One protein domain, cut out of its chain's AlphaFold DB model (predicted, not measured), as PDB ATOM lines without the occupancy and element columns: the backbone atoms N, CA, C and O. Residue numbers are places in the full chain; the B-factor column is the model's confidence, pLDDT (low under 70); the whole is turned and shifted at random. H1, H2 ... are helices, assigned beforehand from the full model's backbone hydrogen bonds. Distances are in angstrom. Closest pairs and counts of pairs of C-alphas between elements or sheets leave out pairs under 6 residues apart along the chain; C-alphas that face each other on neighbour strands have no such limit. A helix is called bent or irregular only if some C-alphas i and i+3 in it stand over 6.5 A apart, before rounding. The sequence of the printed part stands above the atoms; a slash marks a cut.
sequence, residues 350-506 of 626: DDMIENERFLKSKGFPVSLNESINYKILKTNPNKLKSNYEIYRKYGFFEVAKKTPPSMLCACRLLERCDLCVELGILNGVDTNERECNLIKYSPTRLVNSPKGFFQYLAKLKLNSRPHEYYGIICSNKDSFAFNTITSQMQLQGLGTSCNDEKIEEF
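AT A GLANCE: This is residues 350 to 506 of the 626 residues of an uncharacterized protein of Clostridium sp. CAG:1000 (UniProt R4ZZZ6). Short helices are strung along one long axis, with H1, H2, H3 and H5 gathered toward one end, H8, H9, H10 and H11 toward the other, and H6, H7 and a long loop between them. H1, H3, H6 and H8 point roughly one way in a stepped series, while H9 folds back beside H8 and H10 stands about perpendicular to both, making a corner with H9 where H9 ends at Ile 473. The printed part has 157 residues with eleven named helices, H1 to H11 in order, and no named strand: all helix. It is compact, with a radius of gyration of the C-alphas of 16.7 A and spans of 50 by 36 by 24 A.

IN THESE COORDINATES: H1, residues 350 to 361, begins at C-alpha 350 (86.260, 77.738, 74.911) and is 16.2 A long. H2 is residues 371 to 377, irregular, with C-alphas 372 and 375 7.3 A apart. H3, residues 381 to 393, is 18.3 A long. H4 is residues 396 to 399, H5 405 to 409. H6, residues 413 to 422, is 14.2 A long. H7 is residues 445 to 448. H8, residues 453 to 462, is 14.5 A long; H9 is residues 466 to 473. H10, residues 482 to 491, is 14.4 A long. H11, residues 500 to 506, ends at C-alpha 506 (112.771, 101.593, 100.892).

HOW THE PARTS SIT: H1 touches H3 at a shallow tilt of 23 degrees, the same way, with residues 351 to 355 alone; the closest C-alphas, of Asn 355 and Pro 381, are 6.1 A apart. H5 touches H2, closest at the C-alphas of Ser 406 and Ile 376, 5.9 A. H5 also touches H3, closest at Leu 408 and Asn 387, C-alphas 5.7 A apart. H4 is close to H3 but not clearly touching, C-alphas of Phe 397 and Tyr 391 at 7.2 A. H3 and H6 only just touch, with 3 pairs of C-alphas within 8 A, closest Ile 390 and Leu 414 at 6.7 A. H5 and H7 only just touch, with 3 such pairs, closest Met 407 and Val 447 at 6.4 A. H9 and H10 only just touch, with 3 such pairs, about perpendicular at 89 degrees, closest Ile 473 and Ile 485 at 6.8 A. H8 and H11 are near each other, with 6 pairs of C-alphas within 10 A. Every O i to N i+4 pair is within hydrogen-bond range in H1, H3, H6, H8, H9, H10 and H11; H2 has 1 of 3 and H5 0 of 1, against 3 of 4 and 2 of 2 O i to N i+3 pairs, and H4 and H7 are too short for an O i to N i+4 pair.

THE WHOLE: The C-alphas farthest apart, of Asp 350 and Arg 465, are 51.6 A apart. The printed part has no cut. The link from H6 to H7, residues 423 to 444, is long. Mean pLDDT of the printed part is 84.7; residues 400 to 403, 411, 476 to 478 and 497 are under 70.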
ATOM      1  N   ASP A 350      87.287  78.221  73.986       84.94
ATOM      2  CA  ASP A 350      86.260  77.738  74.911       84.94
ATOM      3  C   ASP A 350      86.362  78.440  76.269       84.94
ATOM      4  O   ASP A 350      85.338  78.818  76.839       84.94
ATOM      5  N   ASP A 351      87.583  78.703  76.742       84.31
ATOM      6  CA  ASP A 351      87.826  79.462  77.969       84.31
ATOM      7  C   ASP A 351      87.370  80.917  77.852       84.31
ATOM      8  O   ASP A 351      86.790  81.459  78.793       84.31
ATOM      9  N   MET A 352      87.575  81.562  76.699       88.25
ATOM     10  CA  MET A 352      87.059  82.915  76.462       88.25
ATOM     11  C   MET A 352      85.526  82.954  76.474       88.25
ATOM     12  O   MET A 352      84.939  83.876  77.051       88.25
ATOM     13  N   ILE A 353      84.871  81.959  75.866       88.50
ATOM     14  CA  ILE A 353      83.408  81.832  75.896       88.50
ATOM     15  C   ILE A 353      82.918  81.565  77.324       88.50
ATOM     16  O   ILE A 353      81.940  82.171  77.768       88.50
ATOM     17  N   GLU A 354      83.590  80.687  78.065       88.62
ATOM     18  CA  GLU A 354      83.272  80.383  79.461       88.62
ATOM     19  C   GLU A 354      83.460  81.606  80.365       88.62
ATOM     20  O   GLU A 354      82.610  81.874  81.213       88.62
ATOM     21  N   ASN A 355      84.508  82.404  80.151       89.12
ATOM     22  CA  ASN A 355      84.709  83.665  80.858       89.12
ATOM     23  C   ASN A 355      83.552  84.637  80.618       89.12
ATOM     24  O   ASN A 355      83.037  85.220  81.574       89.12
ATOM     25  N   GLU A 356      83.113  84.803  79.364       93.50
ATOM     26  CA  GLU A 356      81.967  85.661  79.046       93.50
ATOM     27  C   GLU A 356      80.695  85.169  79.755       93.50
ATOM     28  O   GLU A 356      80.004  85.955  80.408       93.50
ATOM     29  N   ARG A 357      80.406  83.862  79.676       92.69
ATOM     30  CA  ARG A 357      79.247  83.241  80.338       92.69
ATOM     31  C   ARG A 357      79.295  83.414  81.849       92.69
ATOM     32  O   ARG A 357      78.304  83.832  82.445       92.69
ATOM     33  N   PHE A 358      80.441  83.130  82.461       92.44
ATOM     34  CA  PHE A 358      80.652  83.279  83.894       92.44
ATOM     35  C   PHE A 358      80.400  84.723  84.332       92.44
ATOM     36  O   PHE A 358      79.573  84.959  85.210       92.44
ATOM     37  N   LEU A 359      81.030  85.701  83.681       92.25
ATOM     38  CA  LEU A 359      80.883  87.117  84.019       92.25
ATOM     39  C   LEU A 359      79.437  87.607  83.852       92.25
ATOM     40  O   LEU A 359      78.911  88.247  84.765       92.25
ATOM     41  N   LYS A 360      78.759  87.240  82.755       91.94
ATOM     42  CA  LYS A 360      77.330  87.545  82.557       91.94
ATOM     43  C   LYS A 360      76.460  86.915  83.645       91.94
ATOM     44  O   LYS A 360      75.587  87.587  84.184       91.94
ATOM     45  N   SER A 361      76.732  85.663  84.032       91.44
ATOM     46  CA  SER A 361      75.998  84.979  85.112       91.44
ATOM     47  C   SER A 361      76.145  85.667  86.475       91.44
ATOM     48  O   SER A 361      75.281  85.524  87.335       91.44
ATOM     49  N   LYS A 362      77.228  86.431  86.672       89.62
ATOM     50  CA  LYS A 362      77.473  87.239  87.875       89.62
ATOM     51  C   LYS A 362      76.984  88.687  87.749       89.62
ATOM     52  O   LYS A 362      77.216  89.475  88.659       89.62
ATOM     53  N   GLY A 363      76.304  89.034  86.654       87.88
ATOM     54  CA  GLY A 363      75.730  90.361  86.427       87.88
ATOM     55  C   GLY A 363      76.696  91.395  85.843       87.88
ATOM     56  O   GLY A 363      76.348  92.574  85.792       87.88
ATOM     57  N   PHE A 364      77.891  90.999  85.386       88.31
ATOM     58  CA  PHE A 364      78.797  91.927  84.706       88.31
ATOM     59  C   PHE A 364      78.361  92.144  83.247       88.31
ATOM     60  O   PHE A 364      78.147  91.165  82.523       88.31
ATOM     61  N   PRO A 365      78.285  93.403  82.772       86.19
ATOM     62  CA  PRO A 365      77.923  93.718  81.395       86.19
ATOM     63  C   PRO A 365      79.140  93.541  80.478       86.19
ATOM     64  O   PRO A 365      79.735  94.514  80.029       86.19
ATOM     65  N   VAL A 366      79.558  92.293  80.256       89.31
ATOM     66  CA  VAL A 366      80.664  91.977  79.344       89.31
ATOM     67  C   VAL A 366      80.160  91.432  78.020       89.31
ATOM     68  O   VAL A 366      79.163  90.713  77.960       89.31
ATOM     69  N   SER A 367      80.887  91.752  76.959       88.56
ATOM     70  CA  SER A 367      80.626  91.296  75.599       88.56
ATOM     71  C   SER A 367      81.939  91.070  74.863       88.56
ATOM     72  O   SER A 367      82.850  91.898  74.955       88.56
ATOM     73  N   LEU A 368      82.019  89.978  74.096       88.56
ATOM     74  CA  LEU A 368      83.144  89.681  73.195       88.56
ATOM     75  C   LEU A 368      83.327  90.726  72.081       88.56
ATOM     76  O   LEU A 368      84.407  90.814  71.504       88.56
ATOM     77  N   ASN A 369      82.296  91.526  71.791       88.69
ATOM     78  CA  ASN A 369      82.335  92.566  70.758       88.69
ATOM     79  C   ASN A 369      82.913  93.908  71.258       88.69
ATOM     80  O   ASN A 369      83.132  94.829  70.478       88.69
ATOM     81  N   GLU A 370      83.141  94.057  72.562       87.69
ATOM     82  CA  GLU A 370      83.570  95.325  73.150       87.69
ATOM     83  C   GLU A 370      85.039  95.272  73.572       87.69
ATOM     84  O   GLU A 370      85.423  94.518  74.470       87.69
ATOM     85  N   SER A 371      85.863  96.134  72.971       85.31
ATOM     86  CA  SER A 371      87.317  96.186  73.193       85.31
ATOM     87  C   SER A 371      87.720  96.391  74.658       85.31
ATOM     88  O   SER A 371      88.720  95.832  75.111       85.31
ATOM     89  N   ILE A 372      86.913  97.120  75.436       83.81
ATOM     90  CA  ILE A 372      87.153  97.347  76.869       83.81
ATOM     91  C   ILE A 372      87.166  96.041  77.686       83.81
ATOM     92  O   ILE A 372      87.819  95.970  78.729       83.81
ATOM     93  N   ASN A 373      86.509  94.986  77.191       86.12
ATOM     94  CA  ASN A 373      86.402  93.693  77.864       86.12
ATOM     95  C   ASN A 373      87.531  92.720  77.494       86.12
ATOM     96  O   ASN A 373      87.657  91.665  78.115       86.12
ATOM     97  N   TYR A 374      88.389  93.041  76.519       86.56
ATOM     98  CA  TYR A 374      89.343  92.064  75.977       86.56
ATOM     99  C   TYR A 374      90.300  91.538  77.045       86.56
ATOM    100  O   TYR A 374      90.540  90.338  77.131       86.56
ATOM    101  N   LYS A 375      90.802  92.421  77.914       80.50
ATOM    102  CA  LYS A 375      91.721  92.032  78.990       80.50
ATOM    103  C   LYS A 375      91.086  91.033  79.961       80.50
ATOM    104  O   LYS A 375      91.736  90.063  80.350       80.50
ATOM    105  N   ILE A 376      89.831  91.261  80.353       82.62
ATOM    106  CA  ILE A 376      89.150  90.376  81.302       82.62
ATOM    107  C   ILE A 376      88.765  89.049  80.645       82.62
ATOM    108  O   ILE A 376      88.955  87.998  81.247       82.62
ATOM    109  N   LEU A 377      88.333  89.079  79.382       87.94
ATOM    110  CA  LEU A 377      87.958  87.878  78.637       87.94
ATOM    111  C   LEU A 377      89.160  86.981  78.315       87.94
ATOM    112  O   LEU A 377      88.987  85.769  78.263       87.94
ATOM    113  N   LYS A 378      90.369  87.549  78.187       81.94
ATOM    114  CA  LYS A 378      91.637  86.810  78.026       81.94
ATOM    115  C   LYS A 378      92.269  86.345  79.350       81.94
ATOM    116  O   LYS A 378      93.369  85.799  79.352       81.94
ATOM    117  N   THR A 379      91.632  86.591  80.497       75.19
ATOM    118  CA  THR A 379      92.160  86.152  81.799       75.19
ATOM    119  C   THR A 379      91.945  84.647  81.976       75.19
ATOM    120  O   THR A 379      90.906  84.124  81.597       75.19
ATOM    121  N   ASN A 380      92.896  83.930  82.580       75.44
ATOM    122  CA  ASN A 380      92.718  82.503  82.869       75.44
ATOM    123  C   ASN A 380      91.421  82.249  83.688       75.44
ATOM    124  O   ASN A 380      91.246  82.911  84.720       75.44
ATOM    125  N   PRO A 381      90.550  81.294  83.295       79.00
ATOM    126  CA  PRO A 381      89.251  81.092  83.947       79.00
ATOM    127  C   PRO A 381      89.327  80.745  85.434       79.00
ATOM    128  O   PRO A 381      88.526  81.243  86.225       79.00
ATOM    129  N   ASN A 382      90.306  79.936  85.847       77.31
ATOM    130  CA  ASN A 382      90.467  79.554  87.254       77.31
ATOM    131  C   ASN A 382      90.862  80.764  88.101       77.31
ATOM    132  O   ASN A 382      90.278  81.005  89.156       77.31
ATOM    133  N   LYS A 383      91.793  81.583  87.596       74.19
ATOM    134  CA  LYS A 383      92.160  82.849  88.242       74.19
ATOM    135  C   LYS A 383      90.975  83.810  88.310       74.19
ATOM    136  O   LYS A 383      90.778  84.455  89.334       74.19
ATOM    137  N   LEU A 384      90.181  83.899  87.242       80.56
ATOM    138  CA  LEU A 384      88.996  84.752  87.192       80.56
ATOM    139  C   LEU A 384      87.962  84.349  88.256       80.56
ATOM    140  O   LEU A 384      87.485  85.202  89.008       80.56
ATOM    141  N   LYS A 385      87.653  83.048  88.339       85.50
ATOM    142  CA  LYS A 385      86.727  82.468  89.322       85.50
ATOM    143  C   LYS A 385      87.249  82.652  90.751       85.50
ATOM    144  O   LYS A 385      86.513  83.156  91.592       85.50
ATOM    145  N   SER A 386      88.523  82.349  91.006       81.19
ATOM    146  CA  SER A 386      89.157  82.560  92.317       81.19
ATOM    147  C   SER A 386      89.125  84.035  92.737       81.19
ATOM    148  O   SER A 386      88.689  84.352  93.840       81.19
ATOM    149  N   ASN A 387      89.473  84.962  91.839       84.62
ATOM    150  CA  ASN A 387      89.418  86.390  92.146       84.62
ATOM    151  C   ASN A 387      87.995  86.846  92.494       84.62
ATOM    152  O   ASN A 387      87.819  87.623  93.431       84.62
ATOM    153  N   TYR A 388      86.979  86.358  91.777       91.75
ATOM    154  CA  TYR A 388      85.582  86.645  92.101       91.75
ATOM    155  C   TYR A 388      85.215  86.181  93.519       91.75
ATOM    156  O   TYR A 388      84.626  86.948  94.282       91.75
ATOM    157  N   GLU A 389      85.601  84.961  93.896       90.94
ATOM    158  CA  GLU A 389      85.339  84.414  95.231       90.94
ATOM    159  C   GLU A 389      86.071  85.197  96.331       90.94
ATOM    160  O   GLU A 389      85.466  85.496  97.362       90.94
ATOM    161  N   ILE A 390      87.318  85.623  96.096       89.62
ATOM    162  CA  ILE A 390      88.068  86.485  97.025       89.62
ATOM    163  C   ILE A 390      87.334  87.817  97.227       89.62
ATOM    164  O   ILE A 390      87.063  88.208  98.360       89.62
ATOM    165  N   TYR A 391      86.939  88.501  96.150       91.69
ATOM    166  CA  TYR A 391      86.189  89.754  96.272       91.69
ATOM    167  C   TYR A 391      84.857  89.579  97.008       91.69
ATOM    168  O   TYR A 391      84.485  90.444  97.806       91.69
ATOM    169  N   ARG A 392      84.157  88.457  96.785       90.81
ATOM    170  CA  ARG A 392      82.945  88.117  97.536       90.81
ATOM    171  C   ARG A 392      83.252  87.940  99.020       90.81
ATOM    172  O   ARG A 392      82.564  88.523  99.845       90.81
ATOM    173  N   LYS A 393      84.296  87.175  99.350       90.62
ATOM    174  CA  LYS A 393      84.711  86.873 100.727       90.62
ATOM    175  C   LYS A 393      85.073  88.127 101.528       90.62
ATOM    176  O   LYS A 393      84.774  88.179 102.710       90.62
ATOM    177  N   TYR A 394      85.689  89.128 100.900       91.69
ATOM    178  CA  TYR A 394      86.022  90.401 101.557       91.69
ATOM    179  C   TYR A 394      84.892  91.449 101.477       91.69
ATOM    180  O   TYR A 394      85.102  92.597 101.869       91.69
ATOM    181  N   GLY A 395      83.702  91.090 100.977       89.25
ATOM    182  CA  GLY A 395      82.513  91.950 100.992       89.25
ATOM    183  C   GLY A 395      82.534  93.100  99.978       89.25
ATOM    184  O   GLY A 395      81.890  94.125 100.185       89.25
ATOM    185  N   PHE A 396      83.278  92.992  98.871       89.88
ATOM    186  CA  PHE A 396      83.349  94.077  97.875       89.88
ATOM    187  C   PHE A 396      82.029  94.297  97.121       89.88
ATOM    188  O   PHE A 396      81.721  95.420  96.721       89.88
ATOM    189  N   PHE A 397      81.242  93.239  96.927       86.94
ATOM    190  CA  PHE A 397      79.974  93.308  96.191       86.94
ATOM    191  C   PHE A 397      78.810  93.884  97.013       86.94
ATOM    192  O   PHE A 397      77.779  94.212  96.436       86.94
ATOM    193  N   GLU A 398      78.972  94.053  98.327       81.44
ATOM    194  CA  GLU A 398      77.957  94.653  99.209       81.44
ATOM    195  C   GLU A 398      77.811  96.160  98.960       81.44
ATOM    196  O   GLU A 398      76.722  96.723  99.048       81.44
ATOM    197  N   VAL A 399      78.922  96.809  98.605       70.00
ATOM    198  CA  VAL A 399      79.028  98.268  98.500       70.00
ATOM    199  C   VAL A 399      78.988  98.733  97.041       70.00
ATOM    200  O   VAL A 399      78.435  99.784  96.708       70.00
ATOM    201  N   ALA A 400      79.565  97.948  96.132       61.41
ATOM    202  CA  ALA A 400      79.830  98.394  94.774       61.41
ATOM    203  C   ALA A 400      78.717  97.967  93.794       61.41
ATOM    204  O   ALA A 400      78.761  96.906  93.178       61.41
ATOM    205  N   LYS A 401      77.711  98.836  93.602       57.12
ATOM    206  CA  LYS A 401      76.581  98.604  92.670       57.12
ATOM    207  C   LYS A 401      76.957  98.646  91.176       57.12
ATOM    208  O   LYS A 401      76.145  98.261  90.341       57.12
ATOM    209  N   LYS A 402      78.141  99.164  90.816       64.31
ATOM    210  CA  LYS A 402      78.608  99.350  89.421       64.31
ATOM    211  C   LYS A 402      80.117  99.145  89.282       64.31
ATOM    212  O   LYS A 402      80.842 100.033  88.833       64.31
ATOM    213  N   THR A 403      80.616  97.998  89.712       67.44
ATOM    214  CA  THR A 403      82.055  97.731  89.662       67.44
ATOM    215  C   THR A 403      82.482  97.266  88.276       67.44
ATOM    216  O   THR A 403      81.869  96.345  87.731       67.44
ATOM    217  N   PRO A 404      83.534  97.856  87.686       78.19
ATOM    218  CA  PRO A 404      84.011  97.403  86.392       78.19
ATOM    219  C   PRO A 404      84.607  95.989  86.510       78.19
ATOM    220  O   PRO A 404      85.358  95.717  87.453       78.19
ATOM    221  N   PRO A 405      84.354  95.102  85.531       84.56
ATOM    222  CA  PRO A 405      84.843  93.720  85.549       84.56
ATOM    223  C   PRO A 405      86.377  93.634  85.573       84.56
ATOM    224  O   PRO A 405      86.939  92.641  86.026       84.56
ATOM    225  N   SER A 406      87.075  94.698  85.164       81.38
ATOM    226  CA  SER A 406      88.537  94.794  85.194       81.38
ATOM    227  C   SER A 406      89.153  94.629  86.588       81.38
ATOM    228  O   SER A 406      90.318  94.241  86.673       81.38
ATOM    229  N   MET A 407      88.400  94.849  87.678       81.69
ATOM    230  CA  MET A 407      88.860  94.560  89.049       81.69
ATOM    231  C   MET A 407      89.301  93.095  89.218       81.69
ATOM    232  O   MET A 407      90.222  92.799  89.980       81.69
ATOM    233  N   LEU A 408      88.672  92.179  88.475       84.50
ATOM    234  CA  LEU A 408      88.917  90.743  88.542       84.50
ATOM    235  C   LEU A 408      90.219  90.329  87.836       84.50
ATOM    236  O   LEU A 408      90.639  89.182  87.957       84.50
ATOM    237  N   CYS A 409      90.906  91.247  87.149       75.62
ATOM    238  CA  CYS A 409      92.223  90.995  86.557       75.62
ATOM    239  C   CYS A 409      93.386  91.118  87.561       75.62
ATOM    240  O   CYS A 409      94.545  91.006  87.154       75.62
ATOM    241  N   ALA A 410      93.116  91.390  88.842       70.69
ATOM    242  CA  ALA A 410      94.151  91.604  89.849       70.69
ATOM    243  C   ALA A 410      95.120  90.409  89.965       70.69
ATOM    244  O   ALA A 410      94.735  89.237  89.903       70.69
ATOM    245  N   CYS A 411      96.405  90.718  90.143       69.50
ATOM    246  CA  CYS A 411      97.444  89.749  90.488       69.50
ATOM    247  C   CYS A 411      97.691  89.791  91.995       69.50
ATOM    248  O   CYS A 411      97.623  90.872  92.580       69.50
ATOM    249  N   ARG A 412      97.999  88.631  92.599       73.25
ATOM    250  CA  ARG A 412      98.225  88.497  94.052       73.25
ATOM    251  C   ARG A 412      97.095  89.147  94.870       73.25
ATOM    252  O   ARG A 412      97.333  89.867  95.832       73.25
ATOM    253  N   LEU A 413      95.846  88.952  94.428       83.12
ATOM    254  CA  LEU A 413      94.687  89.668  94.968       83.12
ATOM    255  C   LEU A 413      94.511  89.424  96.469       83.12
ATOM    256  O   LEU A 413      94.230  90.367  97.199       83.12
ATOM    257  N   LEU A 414      94.698  88.181  96.913       83.94
ATOM    258  CA  LEU A 414      94.554  87.798  98.314       83.94
ATOM    259  C   LEU A 414      95.533  88.560  99.219       83.94
ATOM    260  O   LEU A 414      95.096  89.210 100.162       83.94
ATOM    261  N   GLU A 415      96.823  88.569  98.869       83.44
ATOM    262  CA  GLU A 415      97.860  89.336  99.577       83.44
ATOM    263  C   GLU A 415      97.531  90.832  99.609       83.44
ATOM    264  O   GLU A 415      97.644  91.478 100.645       83.44
ATOM    265  N   ARG A 416      97.061  91.393  98.486       87.44
ATOM    266  CA  ARG A 416      96.667  92.807  98.430       87.44
ATOM    267  C   ARG A 416      95.438  93.109  99.291       87.44
ATOM    268  O   ARG A 416      95.361  94.199  99.849       87.44
ATOM    269  N   CYS A 417      94.485  92.181  99.398       92.56
ATOM    270  CA  CYS A 417      93.341  92.326 100.301       92.56
ATOM    271  C   CYS A 417      93.798  92.275 101.760       92.56
ATOM    272  O   CYS A 417      93.397  93.136 102.535       92.56
ATOM    273  N   ASP A 418      94.676  91.333 102.111       92.38
ATOM    274  CA  ASP A 418      95.260  91.249 103.452       92.38
ATOM    275  C   ASP A 418      96.003  92.541 103.816       92.38
ATOM    276  O   ASP A 418      95.711  93.134 104.850       92.38
ATOM    277  N   LEU A 419      96.840  93.065 102.918       93.75
ATOM    278  CA  LEU A 419      97.491  94.366 103.095       93.75
ATOM    279  C   LEU A 419      96.487  95.516 103.243       93.75
ATOM    280  O   LEU A 419      96.689  96.399 104.066       93.75
ATOM    281  N   CYS A 420      95.390  95.533 102.482       94.88
ATOM    282  CA  CYS A 420      94.365  96.568 102.644       94.88
ATOM    283  C   CYS A 420      93.678  96.504 104.013       94.88
ATOM    284  O   CYS A 420      93.361  97.556 104.567       94.88
ATOM    285  N   VAL A 421      93.459  95.299 104.554       96.12
ATOM    286  CA  VAL A 421      92.965  95.126 105.927       96.12
ATOM    287  C   VAL A 421      93.984  95.689 106.912       96.12
ATOM    288  O   VAL A 421      93.631  96.507 107.755       96.12
ATOM    289  N   GLU A 422      95.260  95.335 106.761       95.94
ATOM    290  CA  GLU A 422      96.348  95.798 107.635       95.94
ATOM    291  C   GLU A 422      96.572  97.310 107.575       95.94
ATOM    292  O   GLU A 422      96.878  97.937 108.588       95.94
ATOM    293  N   LEU A 423      96.338  97.930 106.420       94.94
ATOM    294  CA  LEU A 423      96.336  99.382 106.245       94.94
ATOM    295  C   LEU A 423      95.075 100.057 106.811       94.94
ATOM    296  O   LEU A 423      95.053 101.272 106.951       94.94
ATOM    297  N   GLY A 424      94.043  99.293 107.177       93.94
ATOM    298  CA  GLY A 424      92.771  99.811 107.689       93.94
ATOM    299  C   GLY A 424      91.816 100.331 106.611       93.94
ATOM    300  O   GLY A 424      90.775 100.869 106.944       93.94
ATOM    301  N   ILE A 425      92.121 100.145 105.324       93.06
ATOM    302  CA  ILE A 425      91.318 100.653 104.192       93.06
ATOM    303  C   ILE A 425      90.346  99.607 103.609       93.06
ATOM    304  O   ILE A 425      89.684  99.871 102.597       93.06
ATOM    305  N   LEU A 426      90.292  98.411 104.208       93.69
ATOM    306  CA  LEU A 426      89.359  97.323 103.902       93.69
ATOM    307  C   LEU A 426      88.896  96.639 105.189       93.69
ATOM    308  O   LEU A 426      89.711  96.020 105.864       93.69
ATOM    309  N   ASN A 427      87.596  96.684 105.494       91.88
ATOM    310  CA  ASN A 427      87.031  96.092 106.713       91.88
ATOM    311  C   ASN A 427      87.768  96.529 107.998       91.88
ATOM    312  O   ASN A 427      87.884  95.754 108.953       91.88
ATOM    313  N   GLY A 428      88.294  97.761 107.984       86.31
ATOM    314  CA  GLY A 428      89.020  98.360 109.096       86.31
ATOM    315  C   GLY A 428      88.148  98.560 110.336       86.31
ATOM    316  O   GLY A 428      86.934  98.344 110.324       86.31
ATOM    317  N   VAL A 429      88.799  98.972 111.419       82.44
ATOM    318  CA  VAL A 429      88.177  99.276 112.710       82.44
ATOM    319  C   VAL A 429      88.598 100.677 113.165       82.44
ATOM    320  O   VAL A 429      89.606 101.203 112.697       82.44
ATOM    321  N   ASP A 430      87.822 101.266 114.077       73.31
ATOM    322  CA  ASP A 430      88.125 102.516 114.800       73.31
ATOM    323  C   ASP A 430      88.007 103.844 114.026       73.31
ATOM    324  O   ASP A 430      88.240 104.903 114.608       73.31
ATOM    325  N   THR A 431      87.578 103.837 112.758       77.38
ATOM    326  CA  THR A 431      87.200 105.061 112.021       77.38
ATOM    327  C   THR A 431      85.843 104.931 111.331       77.38
ATOM    328  O   THR A 431      85.112 103.963 111.555       77.38
ATOM    329  N   ASN A 432      85.436 105.937 110.548       83.38
ATOM    330  CA  ASN A 432      84.133 105.885 109.890       83.38
ATOM    331  C   ASN A 432      84.078 104.754 108.842       83.38
ATOM    332  O   ASN A 432      85.088 104.363 108.252       83.38
ATOM    333  N   GLU A 433      82.874 104.228 108.599       83.56
ATOM    334  CA  GLU A 433      82.659 103.046 107.750       83.56
ATOM    335  C   GLU A 433      83.224 103.218 106.333       83.56
ATOM    336  O   GLU A 433      83.669 102.251 105.710       83.56
ATOM    337  N   ARG A 434      83.232 104.451 105.815       82.69
ATOM    338  CA  ARG A 434      83.692 104.750 104.460       82.69
ATOM    339  C   ARG A 434      85.214 104.767 104.354       82.69
ATOM    340  O   ARG A 434      85.745 104.179 103.416       82.69
ATOM    341  N   GLU A 435      85.897 105.384 105.312       86.56
ATOM    342  CA  GLU A 435      87.358 105.382 105.439       86.56
ATOM    343  C   GLU A 435      87.893 103.961 105.622       86.56
ATOM    344  O   GLU A 435      88.763 103.525 104.866       86.56
ATOM    345  N   CYS A 436      87.275 103.199 106.531       87.94
ATOM    346  CA  CYS A 436      87.608 101.798 106.795       87.94
ATOM    347  C   CYS A 436      87.392 100.859 105.592       87.94
ATOM    348  O   CYS A 436      87.836  99.710 105.608       87.94
ATOM    349  N   ASN A 437      86.680 101.313 104.554       89.31
ATOM    350  CA  ASN A 437      86.337 100.536 103.363       89.31
ATOM    351  C   ASN A 437      86.680 101.259 102.054       89.31
ATOM    352  O   ASN A 437      86.101 100.958 101.005       89.31
ATOM    353  N   LEU A 438      87.635 102.189 102.083       88.56
ATOM    354  CA  LEU A 438      88.037 103.013 100.942       88.56
ATOM    355  C   LEU A 438      88.288 102.204  99.665       88.56
ATOM    356  O   LEU A 438      87.892 102.613  98.568       88.56
ATOM    357  N   ILE A 439      88.897 101.022  99.795       88.62
ATOM    358  CA  ILE A 439      89.179 100.164  98.645       88.62
ATOM    359  C   ILE A 439      87.913  99.515  98.060       88.62
ATOM    360  O   ILE A 439      87.864  99.300  96.849       88.62
ATOM    361  N   LYS A 440      86.859  99.261  98.858       88.62
ATOM    362  CA  LYS A 440      85.579  98.712  98.362       88.62
ATOM    363  C   LYS A 440      84.878  99.681  97.411       88.62
ATOM    364  O   LYS A 440      84.262  99.251  96.439       88.62
ATOM    365  N   TYR A 441      85.036 100.984  97.639       83.94
ATOM    366  CA  TYR A 441      84.525 102.043  96.761       83.94
ATOM    367  C   TYR A 441      85.414 102.299  95.533       83.94
ATOM    368  O   TYR A 441      85.032 103.045  94.631       83.94
ATOM    369  N   SER A 442      86.617 101.723  95.471       83.56
ATOM    370  CA  SER A 442      87.561 101.896  94.357       83.56
ATOM    371  C   SER A 442      88.420 100.639  94.108       83.56
ATOM    372  O   SER A 442      89.649 100.713  94.107       83.56
ATOM    373  N   PRO A 443      87.812  99.470  93.836       83.25
ATOM    374  CA  PRO A 443      88.524  98.187  93.817       83.25
ATOM    375  C   PRO A 443      89.510  98.036  92.658       83.25
ATOM    376  O   PRO A 443      90.472  97.281  92.753       83.25
ATOM    377  N   THR A 444      89.353  98.802  91.577       80.81
ATOM    378  CA  THR A 444      90.335  98.843  90.477       80.81
ATOM    379  C   THR A 444      91.713  99.337  90.922       80.81
ATOM    380  O   THR A 444      92.702  99.107  90.224       80.81
ATOM    381  N   ARG A 445      91.825  99.961  92.101       79.69
ATOM    382  CA  ARG A 445      93.110 100.320  92.713       79.69
ATOM    383  C   ARG A 445      93.945  99.100  93.088       79.69
ATOM    384  O   ARG A 445      95.159  99.168  92.963       79.69
ATOM    385  N   LEU A 446      93.316  97.962  93.389       75.81
ATOM    386  CA  LEU A 446      94.017  96.686  93.559       75.81
ATOM    387  C   LEU A 446      94.626  96.158  92.259       75.81
ATOM    388  O   LEU A 446      95.377  95.192  92.302       75.81
ATOM    389  N   VAL A 447      94.316  96.757  91.107       73.62
ATOM    390  CA  VAL A 447      94.918  96.423  89.808       73.62
ATOM    391  C   VAL A 447      95.942  97.481  89.406       73.62
ATOM    392  O   VAL A 447      97.033  97.134  88.961       73.62
ATOM    393  N   ASN A 448      95.602  98.758  89.595       75.75
ATOM    394  CA  ASN A 448      96.309  99.899  89.004       75.75
ATOM    395  C   ASN A 448      97.188 100.684  89.996       75.75
ATOM    396  O   ASN A 448      97.583 101.812  89.698       75.75
ATOM    397  N   SER A 449      97.458 100.149  91.187       76.25
ATOM    398  CA  SER A 449      98.357 100.781  92.157       76.25
ATOM    399  C   SER A 449      99.798 100.843  91.620       76.25
ATOM    400  O   SER A 449     100.287  99.821  91.122       76.25
ATOM    401  N   PRO A 450     100.500 101.984  91.740       78.00
ATOM    402  CA  PRO A 450     101.908 102.076  91.366       78.00
ATOM    403  C   PRO A 450     102.793 101.185  92.255       78.00
ATOM    404  O   PRO A 450     102.389 100.766  93.343       78.00
ATOM    405  N   LYS A 451     104.017 100.896  91.798       79.94
ATOM    406  CA  LYS A 451     105.019 100.183  92.603       79.94
ATOM    407  C   LYS A 451     105.317 100.951  93.898       79.94
ATOM    408  O   LYS A 451     105.406 102.179  93.873       79.94
ATOM    409  N   GLY A 452     105.441 100.231  95.014       83.88
ATOM    410  CA  GLY A 452     105.666 100.811  96.345       83.88
ATOM    411  C   GLY A 452     104.416 101.376  97.034       83.88
ATOM    412  O   GLY A 452     104.528 101.970  98.100       83.88
ATOM    413  N   PHE A 453     103.219 101.249  96.440       87.56
ATOM    414  CA  PHE A 453     102.001 101.870  96.980       87.56
ATOM    415  C   PHE A 453     101.645 101.375  98.386       87.56
ATOM    416  O   PHE A 453     101.385 102.184  99.271       87.56
ATOM    417  N   PHE A 454     101.656 100.059  98.605       89.25
ATOM    418  CA  PHE A 454     101.301  99.478  99.902       89.25
ATOM    419  C   PHE A 454     102.353  99.791 100.973       89.25
ATOM    420  O   PHE A 454     101.986 100.159 102.085       89.25
ATOM    421  N   GLN A 455     103.636  99.744 100.610       92.25
ATOM    422  CA  GLN A 455     104.770 100.123 101.455       92.25
ATOM    423  C   GLN A 455     104.645 101.577 101.915       92.25
ATOM    424  O   GLN A 455     104.724 101.880 103.101       92.25
ATOM    425  N   TYR A 456     104.384 102.492 100.980       94.75
ATOM    426  CA  TYR A 456     104.231 103.904 101.302       94.75
ATOM    427  C   TYR A 456     103.056 104.156 102.256       94.75
ATOM    428  O   TYR A 456     103.203 104.882 103.240       94.75
ATOM    429  N   LEU A 457     101.903 103.525 102.008       95.00
ATOM    430  CA  LEU A 457     100.754 103.635 102.906       95.00
ATOM    431  C   LEU A 457     101.036 103.044 104.292       95.00
ATOM    432  O   LEU A 457     100.568 103.607 105.279       95.00
ATOM    433  N   ALA A 458     101.801 101.955 104.380       95.06
ATOM    434  CA  ALA A 458     102.185 101.367 105.658       95.06
ATOM    435  C   ALA A 458     103.095 102.311 106.451       95.06
ATOM    436  O   ALA A 458     102.826 102.578 107.619       95.06
ATOM    437  N   LYS A 459     104.098 102.909 105.794       95.44
ATOM    438  CA  LYS A 459     104.951 103.942 106.397       95.44
ATOM    439  C   LYS A 459     104.133 105.128 106.907       95.44
ATOM    440  O   LYS A 459     104.342 105.577 108.029       95.44
ATOM    441  N   LEU A 460     103.197 105.638 106.100       94.00
ATOM    442  CA  LEU A 460     102.318 106.730 106.526       94.00
ATOM    443  C   LEU A 460     101.507 106.347 107.762       94.00
ATOM    444  O   LEU A 460     101.429 107.139 108.696       94.00
ATOM    445  N   LYS A 461     100.931 105.141 107.778       93.38
ATOM    446  CA  LYS A 461     100.145 104.644 108.908       93.38
ATOM    447  C   LYS A 461     100.982 104.533 110.185       93.38
ATOM    448  O   LYS A 461     100.513 104.944 111.235       93.38
ATOM    449  N   LEU A 462     102.206 104.011 110.096       92.44
ATOM    450  CA  LEU A 462     103.103 103.878 111.251       92.44
ATOM    451  C   LEU A 462     103.556 105.237 111.807       92.44
ATOM    452  O   LEU A 462     103.787 105.358 113.005       92.44
ATOM    453  N   ASN A 463     103.648 106.259 110.952       91.69
ATOM    454  CA  ASN A 463     104.172 107.578 111.318       91.69
ATOM    455  C   ASN A 463     103.091 108.623 111.636       91.69
ATOM    456  O   ASN A 463     103.435 109.775 111.892       91.69
ATOM    457  N   SER A 464     101.806 108.262 111.582       90.81
ATOM    458  CA  SER A 464     100.697 109.213 111.725       90.81
ATOM    459  C   SER A 464      99.639 108.691 112.687       90.81
ATOM    460  O   SER A 464      99.389 107.489 112.772       90.81
ATOM    461  N   ARG A 465      98.935 109.597 113.369       88.31
ATOM    462  CA  ARG A 465      97.712 109.222 114.096       88.31
ATOM    463  C   ARG A 465      96.601 108.854 113.103       88.31
ATOM    464  O   ARG A 465      96.619 109.350 111.975       88.31
ATOM    465  N   PRO A 466      95.574 108.071 113.496       87.38
ATOM    466  CA  PRO A 466      94.526 107.637 112.568       87.38
ATOM    467  C   PRO A 466      93.879 108.779 111.765       87.38
ATOM    468  O   PRO A 466      93.797 108.703 110.545       87.38
ATOM    469  N   HIS A 467      93.495 109.880 112.416       86.50
ATOM    470  CA  HIS A 467      92.876 111.028 111.740       86.50
ATOM    471  C   HIS A 467      93.815 111.740 110.747       86.50
ATOM    472  O   HIS A 467      93.358 112.217 109.712       86.50
ATOM    473  N   GLU A 468      95.120 111.789 111.026       89.88
ATOM    474  CA  GLU A 468      96.132 112.344 110.114       89.88
ATOM    475  C   GLU A 468      96.335 111.417 108.914       89.88
ATOM    476  O   GLU A 468      96.325 111.871 107.771       89.88
ATOM    477  N   TYR A 469      96.444 110.108 109.168       91.56
ATOM    478  CA  TYR A 469      96.568 109.088 108.130       91.56
ATOM    479  C   TYR A 469      95.409 109.174 107.133       91.56
ATOM    480  O   TYR A 469      95.636 109.352 105.934       91.56
ATOM    481  N   TYR A 470      94.166 109.124 107.626       90.12
ATOM    482  CA  TYR A 470      92.985 109.242 106.774       90.12
ATOM    483  C   TYR A 470      92.864 110.630 106.137       90.12
ATOM    484  O   TYR A 470      92.500 110.707 104.967       90.12
ATOM    485  N   GLY A 471      93.270 111.706 106.818       88.31
ATOM    486  CA  GLY A 471      93.341 113.050 106.234       88.31
ATOM    487  C   GLY A 471      94.289 113.164 105.030       88.31
ATOM    488  O   GLY A 471      94.041 113.967 104.133       88.31
ATOM    489  N   ILE A 472      95.343 112.343 104.971       89.19
ATOM    490  CA  ILE A 472      96.278 112.288 103.836       89.19
ATOM    491  C   ILE A 472      95.728 111.417 102.702       89.19
ATOM    492  O   ILE A 472      95.830 111.784 101.528       89.19
ATOM    493  N   ILE A 473      95.178 110.240 103.026       90.69
ATOM    494  CA  ILE A 473      94.788 109.258 102.001       90.69
ATOM    495  C   ILE A 473      93.390 109.502 101.422       90.69
ATOM    496  O   ILE A 473      93.091 109.022 100.322       90.69
ATOM    497  N   CYS A 474      92.548 110.267 102.119       88.00
ATOM    498  CA  CYS A 474      91.220 110.667 101.668       88.00
ATOM    499  C   CYS A 474      91.266 112.024 100.964       88.00
ATOM    500  O   CYS A 474      91.967 112.947 101.355       88.00
ATOM    501  N   SER A 475      90.473 112.165  99.908       79.19
ATOM    502  CA  SER A 475      90.184 113.451  99.272       79.19
ATOM    503  C   SER A 475      88.904 114.056  99.843       79.19
ATOM    504  O   SER A 475      88.035 113.327 100.315       79.19
ATOM    505  N   ASN A 476      88.714 115.366  99.651       68.50
ATOM    506  CA  ASN A 476      87.499 116.111 100.029       68.50
ATOM    507  C   ASN A 476      86.190 115.583  99.397       68.50
ATOM    508  O   ASN A 476      85.119 116.116  99.668       68.50
ATOM    509  N   LYS A 477      86.264 114.591  98.499       62.06
ATOM    510  CA  LYS A 477      85.115 113.915  97.873       62.06
ATOM    511  C   LYS A 477      84.929 112.482  98.389       62.06
ATOM    512  O   LYS A 477      84.347 111.658  97.681       62.06
ATOM    513  N   ASP A 478      85.471 112.165  99.565       60.09
ATOM    514  CA  ASP A 478      85.408 110.842 100.197       60.09
ATOM    515  C   ASP A 478      85.860 109.711  99.248       60.09
ATOM    516  O   ASP A 478      85.200 108.677  99.068       60.09
ATOM    517  N   SER A 479      86.964 109.964  98.548       73.56
ATOM    518  CA  SER A 479      87.616 109.034  97.619       73.56
ATOM    519  C   SER A 479      89.126 109.066  97.829       73.56
ATOM    520  O   SER A 479      89.624 110.008  98.440       73.56
ATOM    521  N   PHE A 480      89.872 108.087  97.319       81.06
ATOM    522  CA  PHE A 480      91.337 108.079  97.427       81.06
ATOM    523  C   PHE A 480      91.959 109.388  96.901       81.06
ATOM    524  O   PHE A 480      91.734 109.753  95.744       81.06
ATOM    525  N   ALA A 481      92.816 110.042  97.694       85.12
ATOM    526  CA  ALA A 481      93.648 111.185  97.294       85.12
ATOM    527  C   ALA A 481      94.819 110.752  96.387       85.12
ATOM    528  O   ALA A 481      95.985 111.058  96.620       85.12
ATOM    529  N   PHE A 482      94.513 109.997  95.331       81.75
ATOM    530  CA  PHE A 482      95.492 109.233  94.563       81.75
ATOM    531  C   PHE A 482      96.605 110.087  93.949       81.75
ATOM    532  O   PHE A 482      97.760 109.673  93.965       81.75
ATOM    533  N   ASN A 483      96.273 111.269  93.423       83.81
ATOM    534  CA  ASN A 483      97.271 112.157  92.824       83.81
ATOM    535  C   ASN A 483      98.247 112.671  93.887       83.81
ATOM    536  O   ASN A 483      99.452 112.600  93.677       83.81
ATOM    537  N   THR A 484      97.736 113.093  95.046       86.19
ATOM    538  CA  THR A 484      98.552 113.526  96.187       86.19
ATOM    539  C   THR A 484      99.478 112.408  96.656       86.19
ATOM    540  O   THR A 484     100.686 112.614  96.741       86.19
ATOM    541  N   ILE A 485      98.931 111.206  96.869       88.88
ATOM    542  CA  ILE A 485      99.701 110.028  97.292       88.88
ATOM    543  C   ILE A 485     100.786 109.704  96.260       88.88
ATOM    544  O   ILE A 485     101.945 109.528  96.617       88.88
ATOM    545  N   THR A 486     100.441 109.677  94.972       86.25
ATOM    546  CA  THR A 486     101.394 109.347  93.902       86.25
ATOM    547  C   THR A 486     102.520 110.379  93.812       86.25
ATOM    548  O   THR A 486     103.679 109.997  93.672       86.25
ATOM    549  N   SER A 487     102.213 111.674  93.932       87.00
ATOM    550  CA  SER A 487     103.232 112.729  93.948       87.00
ATOM    551  C   SER A 487     104.155 112.619  95.161       87.00
ATOM    552  O   SER A 487     105.366 112.748  95.016       87.00
ATOM    553  N   GLN A 488     103.620 112.328  96.348       89.62
ATOM    554  CA  GLN A 488     104.442 112.149  97.548       89.62
ATOM    555  C   GLN A 488     105.294 110.873  97.493       89.62
ATOM    556  O   GLN A 488     106.446 110.888  97.919       89.62
ATOM    557  N   MET A 489     104.773 109.790  96.911       91.44
ATOM    558  CA  MET A 489     105.540 108.572  96.642       91.44
ATOM    559  C   MET A 489     106.743 108.839  95.731       91.44
ATOM    560  O   MET A 489     107.834 108.340  96.001       91.44
ATOM    561  N   GLN A 490     106.568 109.650  94.682       88.75
ATOM    562  CA  GLN A 490     107.653 110.012  93.761       88.75
ATOM    563  C   GLN A 490     108.795 110.750  94.465       88.75
ATOM    564  O   GLN A 490     109.957 110.500  94.154       88.75
ATOM    565  N   LEU A 491     108.484 111.593  95.458       88.62
ATOM    566  CA  LEU A 491     109.498 112.259  96.286       88.62
ATOM    567  C   LEU A 491     110.326 111.271  97.123       88.62
ATOM    568  O   LEU A 491     111.439 111.598  97.515       88.62
ATOM    569  N   GLN A 492     109.805 110.067  97.373       86.50
ATOM    570  CA  GLN A 492     110.509 108.987  98.074       86.50
ATOM    571  C   GLN A 492     111.100 107.946  97.109       86.50
ATOM    572  O   GLN A 492     111.450 106.849  97.528       86.50
ATOM    573  N   GLY A 493     111.194 108.259  95.810       83.12
ATOM    574  CA  GLY A 493     111.770 107.362  94.803       83.12
ATOM    575  C   GLY A 493     110.867 106.197  94.376       83.12
ATOM    576  O   GLY A 493     111.310 105.335  93.612       83.12
ATOM    577  N   LEU A 494     109.606 106.177  94.821       87.50
ATOM    578  CA  LEU A 494     108.600 105.171  94.471       87.50
ATOM    579  C   LEU A 494     107.753 105.619  93.265       87.50
ATOM    580  O   LEU A 494     107.786 106.775  92.846       87.50
ATOM    581  N   GLY A 495     106.954 104.713  92.688       81.62
ATOM    582  CA  GLY A 495     106.035 105.045  91.593       81.62
ATOM    583  C   GLY A 495     106.319 104.338  90.264       81.62
ATOM    584  O   GLY A 495     106.846 103.231  90.219       81.62
ATOM    585  N   THR A 496     105.916 104.959  89.153       70.25
ATOM    586  CA  THR A 496     105.907 104.348  87.808       70.25
ATOM    587  C   THR A 496     107.288 104.061  87.217       70.25
ATOM    588  O   THR A 496     107.402 103.167  86.387       70.25
ATOM    589  N   SER A 497     108.324 104.790  87.632       68.44
ATOM    590  CA  SER A 497     109.716 104.613  87.186       68.44
ATOM    591  C   SER A 497     110.590 103.864  88.202       68.44
ATOM    592  O   SER A 497     111.806 103.795  88.034       68.44
ATOM    593  N   CYS A 498     109.991 103.325  89.266       77.38
ATOM    594  CA  CYS A 498     110.693 102.619  90.334       77.38
ATOM    595  C   CYS A 498     111.073 101.187  89.896       77.38
ATOM    596  O   CYS A 498     110.239 100.452  89.349       77.38
ATOM    597  N   ASN A 499     112.329 100.794  90.122       77.81
ATOM    598  CA  ASN A 499     112.795  99.412  89.981       77.81
ATOM    599  C   ASN A 499     112.663  98.673  91.325       77.81
ATOM    600  O   ASN A 499     112.320  99.278  92.336       77.81
ATOM    601  N   ASP A 500     112.878  97.360  91.318       76.56
ATOM    602  CA  ASP A 500     112.649  96.538  92.512       76.56
ATOM    603  C   ASP A 500     113.696  96.828  93.608       76.56
ATOM    604  O   ASP A 500     113.332  96.918  94.774       76.56
ATOM    605  N   GLU A 501     114.938  97.158  93.231       83.12
ATOM    606  CA  GLU A 501     116.013  97.574  94.154       83.12
ATOM    607  C   GLU A 501     115.620  98.773  95.030       83.12
ATOM    608  O   GLU A 501     115.845  98.769  96.235       83.12
ATOM    609  N   LYS A 502     114.980  99.798  94.451       85.25
ATOM    610  CA  LYS A 502     114.513 100.965  95.218       85.25
ATOM    611  C   LYS A 502     113.389 100.629  96.191       85.25
ATOM    612  O   LYS A 502     113.219 101.329  97.186       85.25
ATOM    613  N   ILE A 503     112.585  99.610  95.890       83.81
ATOM    614  CA  ILE A 503     111.547  99.139  96.811       83.81
ATOM    615  C   ILE A 503     112.208  98.401  97.969       83.81
ATOM    616  O   ILE A 503     111.853  98.666  99.109       83.81
ATOM    617  N   GLU A 504     113.180  97.537  97.689       86.19
ATOM    618  CA  GLU A 504     113.935  96.811  98.715       86.19
ATOM    619  C   GLU A 504     114.699  97.775  99.633       86.19
ATOM    620  O   GLU A 504     114.598  97.670 100.853       86.19
ATOM    621  N   GLU A 505     115.369  98.784  99.069       90.19
ATOM    622  CA  GLU A 505     116.021  99.854  99.835       90.19
ATOM    623  C   GLU A 505     115.006 100.622 100.695       90.19
ATOM    624  O   GLU A 505     115.247 100.905 101.871       90.19
ATOM    625  N   PHE A 506     113.838 100.948 100.136       92.44
ATOM    626  CA  PHE A 506     112.771 101.593 100.892       92.44
ATOM    627  C   PHE A 506     112.274 100.712 102.040       92.44
ATOM    628  O   PHE A 506     112.061 101.215 103.140       92.44
TER     629      PHE A 506